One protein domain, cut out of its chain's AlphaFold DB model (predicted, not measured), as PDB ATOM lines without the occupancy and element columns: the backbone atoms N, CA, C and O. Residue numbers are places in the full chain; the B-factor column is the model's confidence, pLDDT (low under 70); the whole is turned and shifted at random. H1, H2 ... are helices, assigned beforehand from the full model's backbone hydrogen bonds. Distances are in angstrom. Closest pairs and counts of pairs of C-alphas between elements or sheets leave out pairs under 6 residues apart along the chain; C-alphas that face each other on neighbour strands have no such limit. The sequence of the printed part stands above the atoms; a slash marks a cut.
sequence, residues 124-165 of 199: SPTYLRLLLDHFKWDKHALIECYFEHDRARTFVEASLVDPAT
ATOM      1  N   SER A 124      20.336   6.816  -7.746       90.06
ATOM      2  CA  SER A 124      21.377   7.334  -6.857       90.06
ATOM      3  C   SER A 124      22.598   7.839  -7.649       90.06
ATOM      4  O   SER A 124      22.943   7.276  -8.695       90.06
ATOM      5  N   PRO A 125      23.295   8.879  -7.153       91.25
ATOM      6  CA  PRO A 125      24.367   9.552  -7.894       91.25
ATOM      7  C   PRO A 125      25.532   8.622  -8.249       91.25
ATOM      8  O   PRO A 125      26.190   8.809  -9.267       91.25
ATOM      9  N   THR A 126      25.770   7.581  -7.449       91.25
ATOM     10  CA  THR A 126      26.785   6.562  -7.742       91.25
ATOM     11  C   THR A 126      26.483   5.820  -9.041       91.25
ATOM     12  O   THR A 126      27.375   5.662  -9.868       91.25
ATOM     13  N   TYR A 127      25.234   5.400  -9.254       91.25
ATOM     14  CA  TYR A 127      24.842   4.705 -10.483       91.25
ATOM     15  C   TYR A 127      24.802   5.654 -11.675       91.25
ATOM     16  O   TYR A 127      25.219   5.264 -12.758       91.25
ATOM     17  N   LEU A 128      24.372   6.904 -11.478       93.38
ATOM     18  CA  LEU A 128      24.406   7.911 -12.539       93.38
ATOM     19  C   LEU A 128      25.824   8.146 -13.060       93.38
ATOM     20  O   LEU A 128      26.003   8.222 -14.267       93.38
ATOM     21  N   ARG A 129      26.839   8.177 -12.188       94.00
ATOM     22  CA  ARG A 129      28.247   8.279 -12.618       94.00
ATOM     23  C   ARG A 129      28.697   7.083 -13.454       94.00
ATOM     24  O   ARG A 129      29.388   7.275 -14.443       94.00
ATOM     25  N   LEU A 130      28.292   5.869 -13.078       93.81
ATOM     26  CA  LEU A 130      28.621   4.653 -13.833       93.81
ATOM     27  C   LEU A 130      27.909   4.615 -15.191       93.81
ATOM     28  O   LEU A 130      28.499   4.224 -16.192       93.81
ATOM     29  N   LEU A 131      26.650   5.054 -15.231       92.38
ATOM     30  CA  LEU A 131      25.900   5.201 -16.474       92.38
ATOM     31  C   LEU A 131      26.547   6.264 -17.366       92.38
ATOM     32  O   LEU A 131      26.838   5.995 -18.524       92.38
ATOM     33  N   LEU A 132      26.837   7.447 -16.825       93.88
ATOM     34  CA  LEU A 132      27.498   8.524 -17.559       93.88
ATOM     35  C   LEU A 132      28.854   8.089 -18.114       93.88
ATOM     36  O   LEU A 132      29.151   8.424 -19.254       93.88
ATOM     37  N   ASP A 133      29.638   7.302 -17.376       94.12
ATOM     38  CA  ASP A 133      30.900   6.746 -17.875       94.12
ATOM     39  C   ASP A 133      30.698   5.890 -19.139       94.12
ATOM     40  O   ASP A 133      31.385   6.094 -20.143       94.12
ATOM     41  N   HIS A 134      29.674   5.025 -19.156       92.38
ATOM     42  CA  HIS A 134      29.311   4.231 -20.336       92.38
ATOM     43  C   HIS A 134      28.917   5.107 -21.540       92.38
ATOM     44  O   HIS A 134      29.308   4.831 -22.675       92.38
ATOM     45  N   PHE A 135      28.199   6.205 -21.291       91.94
ATOM     46  CA  PHE A 135      27.798   7.183 -22.310       91.94
ATOM     47  C   PHE A 135      28.856   8.273 -22.565       91.94
ATOM     48  O   PHE A 135      28.548   9.298 -23.172       91.94
ATOM     49  N   LYS A 136      30.111   8.079 -22.127       93.56
ATOM     50  CA  LYS A 136      31.219   9.038 -22.312       93.56
ATOM     51  C   LYS A 136      30.906  10.452 -21.798       93.56
ATOM     52  O   LYS A 136      31.360  11.439 -22.372       93.56
ATOM     53  N   TRP A 137      30.150  10.537 -20.707       94.06
ATOM     54  CA  TRP A 137      29.666  11.765 -20.073       94.06
ATOM     55  C   TRP A 137      28.686  12.590 -20.925       94.06
ATOM     56  O   TRP A 137      28.456  13.765 -20.635       94.06
ATOM     57  N   ASP A 138      28.055  11.983 -21.936       94.12
ATOM     58  CA  ASP A 138      26.981  12.621 -22.694       94.12
ATOM     59  C   ASP A 138      25.644  12.522 -21.942       94.12
ATOM     60  O   ASP A 138      25.005  11.467 -21.856       94.12
ATOM     61  N   LYS A 139      25.207  13.661 -21.397       93.81
ATOM     62  CA  LYS A 139      23.938  13.763 -20.673       93.81
ATOM     63  C   LYS A 139      22.722  13.518 -21.564       93.81
ATOM     64  O   LYS A 139      21.744  12.939 -21.100       93.81
ATOM     65  N   HIS A 140      22.763  13.959 -22.819       93.69
ATOM     66  CA  HIS A 140      21.618  13.871 -23.718       93.69
ATOM     67  C   HIS A 140      21.422  12.436 -24.188       93.69
ATOM     68  O   HIS A 140      20.306  11.936 -24.086       93.69
ATOM     69  N   ALA A 141      22.505  11.759 -24.577       92.31
ATOM     70  CA  ALA A 141      22.455  10.355 -24.980       92.31
ATOM     71  C   ALA A 141      21.939   9.447 -23.850       92.31
ATOM     72  O   ALA A 141      21.133   8.548 -24.093       92.31
ATOM     73  N   LEU A 142      22.352   9.709 -22.602       92.62
ATOM     74  CA  LEU A 142      21.849   8.971 -21.444       92.62
ATOM     75  C   LEU A 142      20.348   9.201 -21.232       92.62
ATOM     76  O   LEU A 142      19.610   8.238 -21.052       92.62
ATOM     77  N   ILE A 143      19.893  10.457 -21.237       92.94
ATOM     78  CA  ILE A 143      18.477  10.790 -21.017       92.94
ATOM     79  C   ILE A 143      17.615  10.213 -22.145       92.94
ATOM     80  O   ILE A 143      16.602   9.577 -21.867       92.94
ATOM     81  N   GLU A 144      18.027  10.388 -23.400       92.12
ATOM     82  CA  GLU A 144      17.341   9.831 -24.568       92.12
ATOM     83  C   GLU A 144      17.231   8.311 -24.449       92.12
ATOM     84  O   GLU A 144      16.124   7.778 -24.446       92.12
ATOM     85  N   CYS A 145      18.345   7.614 -24.205       89.38
ATOM     86  CA  CYS A 145      18.329   6.163 -24.068       89.38
ATOM     87  C   CYS A 145      17.503   5.688 -22.859       89.38
ATOM     88  O   CYS A 145      16.808   4.683 -22.965       89.38
ATOM     89  N   TYR A 146      17.533   6.407 -21.733       90.12
ATOM     90  CA  TYR A 146      16.811   6.039 -20.509       90.12
ATOM     91  C   TYR A 146      15.284   6.166 -20.628       90.12
ATOM     92  O   TYR A 146      14.561   5.433 -19.955       90.12
ATOM     93  N   PHE A 147      14.790   7.117 -21.428       90.12
ATOM     94  CA  PHE A 147      13.349   7.329 -21.616       90.12
ATOM     95  C   PHE A 147      12.800   6.706 -22.902       90.12
ATOM     96  O   PHE A 147      11.619   6.360 -22.937       90.12
ATOM     97  N   GLU A 148      13.615   6.565 -23.949       89.44
ATOM     98  CA  GLU A 148      13.217   5.891 -25.189       89.44
ATOM     99  C   GLU A 148      13.258   4.364 -25.047       89.44
ATOM    100  O   GLU A 148      12.389   3.664 -25.574       89.44
ATOM    101  N   HIS A 149      14.229   3.839 -24.297       79.56
ATOM    102  CA  HIS A 149      14.324   2.419 -23.983       79.56
ATOM    103  C   HIS A 149      13.889   2.141 -22.543       79.56
ATOM    104  O   HIS A 149      14.027   2.983 -21.662       79.56
ATOM    105  N   ASP A 150      13.390   0.930 -22.277       81.44
ATOM    106  CA  ASP A 150      13.076   0.510 -20.911       81.44
ATOM    107  C   ASP A 150      14.298   0.674 -20.000       81.44
ATOM    108  O   ASP A 150      15.386   0.187 -20.314       81.44
ATOM    109  N   ARG A 151      14.082   1.261 -18.817       83.62
ATOM    110  CA  ARG A 151      15.082   1.456 -17.752       83.62
ATOM    111  C   ARG A 151      16.018   0.254 -17.584       83.62
ATOM    112  O   ARG A 151      17.233   0.412 -17.510       83.62
ATOM    113  N   ALA A 152      15.457  -0.955 -17.536       82.88
ATOM    114  CA  ALA A 152      16.213  -2.191 -17.350       82.88
ATOM    115  C   ALA A 152      17.246  -2.435 -18.462       82.88
ATOM    116  O   ALA A 152      18.335  -2.936 -18.190       82.88
ATOM    117  N   ARG A 153      16.937  -2.051 -19.706       83.94
ATOM    118  CA  ARG A 153      17.840  -2.206 -20.848       83.94
ATOM    119  C   ARG A 153      19.057  -1.296 -20.719       83.94
ATOM    120  O   ARG A 153      20.163  -1.770 -20.947       83.94
ATOM    121  N   THR A 154      18.870  -0.052 -20.281       85.62
ATOM    122  CA  THR A 154      19.970   0.899 -20.060       85.62
ATOM    123  C   THR A 154      20.942   0.396 -18.987       85.62
ATOM    124  O   THR A 154      22.156   0.492 -19.158       85.62
ATOM    125  N   PHE A 155      20.431  -0.201 -17.900       86.62
ATOM    126  CA  PHE A 155      21.280  -0.815 -16.870       86.62
ATOM    127  C   PHE A 155      22.025  -2.046 -17.395       86.62
ATOM    128  O   PHE A 155      23.226  -2.165 -17.169       86.62
ATOM    129  N   VAL A 156      21.351  -2.931 -18.135       86.00
ATOM    130  CA  VAL A 156      21.983  -4.127 -18.718       86.00
ATOM    131  C   VAL A 156      23.073  -3.755 -19.724       86.00
ATOM    132  O   VAL A 156      24.144  -4.357 -19.705       86.00
ATOM    133  N   GLU A 157      22.828  -2.757 -20.571       84.31
ATOM    134  CA  GLU A 157      23.803  -2.270 -21.552       84.31
ATOM    135  C   GLU A 157      25.054  -1.715 -20.862       84.31
ATOM    136  O   GLU A 157      26.172  -2.111 -21.189       84.31
ATOM    137  N   ALA A 158      24.864  -0.928 -19.800       84.81
ATOM    138  CA  ALA A 158      25.952  -0.449 -18.956       84.81
ATOM    139  C   ALA A 158      26.574  -1.538 -18.050       84.81
ATOM    140  O   ALA A 158      27.460  -1.238 -17.251       84.81
ATOM    141  N   SER A 159      26.141  -2.802 -18.155       82.94
ATOM    142  CA  SER A 159      26.572  -3.916 -17.292       82.94
ATOM    143  C   SER A 159      26.352  -3.659 -15.790       82.94
ATOM    144  O   SER A 159      27.123  -4.117 -14.944       82.94
ATOM    145  N   LEU A 160      25.293  -2.922 -15.456       85.06
ATOM    146  CA  LEU A 160      24.881  -2.575 -14.100       85.06
ATOM    147  C   LEU A 160      23.642  -3.370 -13.684       85.06
ATOM    148  O   LEU A 160      22.777  -3.709 -14.490       85.06
ATOM    149  N   VAL A 161      23.537  -3.632 -12.384       83.00
ATOM    150  CA  VAL A 161      22.328  -4.196 -11.772       83.00
ATOM    151  C   VAL A 161      21.410  -3.045 -11.373       83.00
ATOM    152  O   VAL A 161      21.872  -2.087 -10.757       83.00
ATOM    153  N   ASP A 162      20.115  -3.120 -11.692       79.06
ATOM    154  CA  ASP A 162      19.171  -2.092 -11.243       79.06
ATOM    155  C   ASP A 162      18.988  -2.199  -9.717       79.06
ATOM    156  O   ASP A 162      18.560  -3.253  -9.229       79.06
ATOM    157  N   PRO A 163      19.250  -1.133  -8.940       71.00
ATOM    158  CA  PRO A 163      19.053  -1.150  -7.494       71.00
ATOM    159  C   PRO A 163      17.608  -1.456  -7.071       71.00
ATOM    160  O   PRO A 163      17.400  -1.966  -5.974       71.00
ATOM    161  N   ALA A 164      16.608  -1.203  -7.922       71.88
ATOM    162  CA  ALA A 164      15.216  -1.568  -7.637       71.88
ATOM    163  C   ALA A 164      14.978  -3.091  -7.658       71.88
ATOM    164  O   ALA A 164      14.046  -3.584  -7.024       71.88
ATOM    165  N   THR A 165      15.837  -3.836  -8.360       69.56
ATOM    166  CA  THR A 165      15.797  -5.306  -8.448       69.56
ATOM    167  C   THR A 165      16.637  -5.999  -7.380       69.56
ATOM    168  O   THR A 165      16.734  -7.223  -7.391       69.56
TER     169      THR A 165
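This is residues 124 to 165 of the 199 residues of an uncharacterized protein of Fasciola hepatica (UniProt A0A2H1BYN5). Three short helices, H1, H2 and H3, stand at large angles to one another, with their centres at the corners of a triangle and few close C-alpha pairs between them. Tight links make the corners from H1 to H2 and from H2 to H3, and after H3 a tail, residues 158 to 165, ends the printed part. The printed part has 42 residues, with H1, H2 and H3 in that order along the chain and no named strand; the class is all helix. It is compact, with a radius of gyration of the C-alphas of 9.3 A, and it spans 25 by 21 by 16 A.

H1, residues 125 to 134, begins at C-alpha 125 (24.367, 9.552, -7.894) and measures 14.4 A from first to last C-alpha. H2, residues 139 to 148, measures 14.0 A and begins at C-alpha 139 (23.938, 13.763, -20.673). H3, residues 151 to 157, measures 10.2 A and ends at C-alpha 157 (23.803, -2.270, -21.552).

H1 and H2 only just touch, with 3 pairs of C-alphas within 8 A; the closest C-alphas, those of Leu 132 and Leu 142, are 6.9 A apart. Their lines stand about perpendicular, at 84 degrees. H2 and H3 are close but not clearly touching, the closest C-alphas being those of Tyr 146 and Thr 154, 6.0 A apart. They run opposite ways at a steep tilt of 60 degrees. H1 and H3 are also close but not clearly touching, the closest C-alphas being those of Leu 131 and Phe 155, 7.6 A apart. They run the same way at a steep tilt of 50 degrees. In H1, H2 and H3 every O i to N i+4 pair is within hydrogen-bond range.

The two C-alphas farthest apart, those of Asp 138 and Thr 165, are 25.5 A apart. The printed part has no cut, and both links between helices are tight. The mean pLDDT of the printed part is 87.8, and residue 165 is under 70.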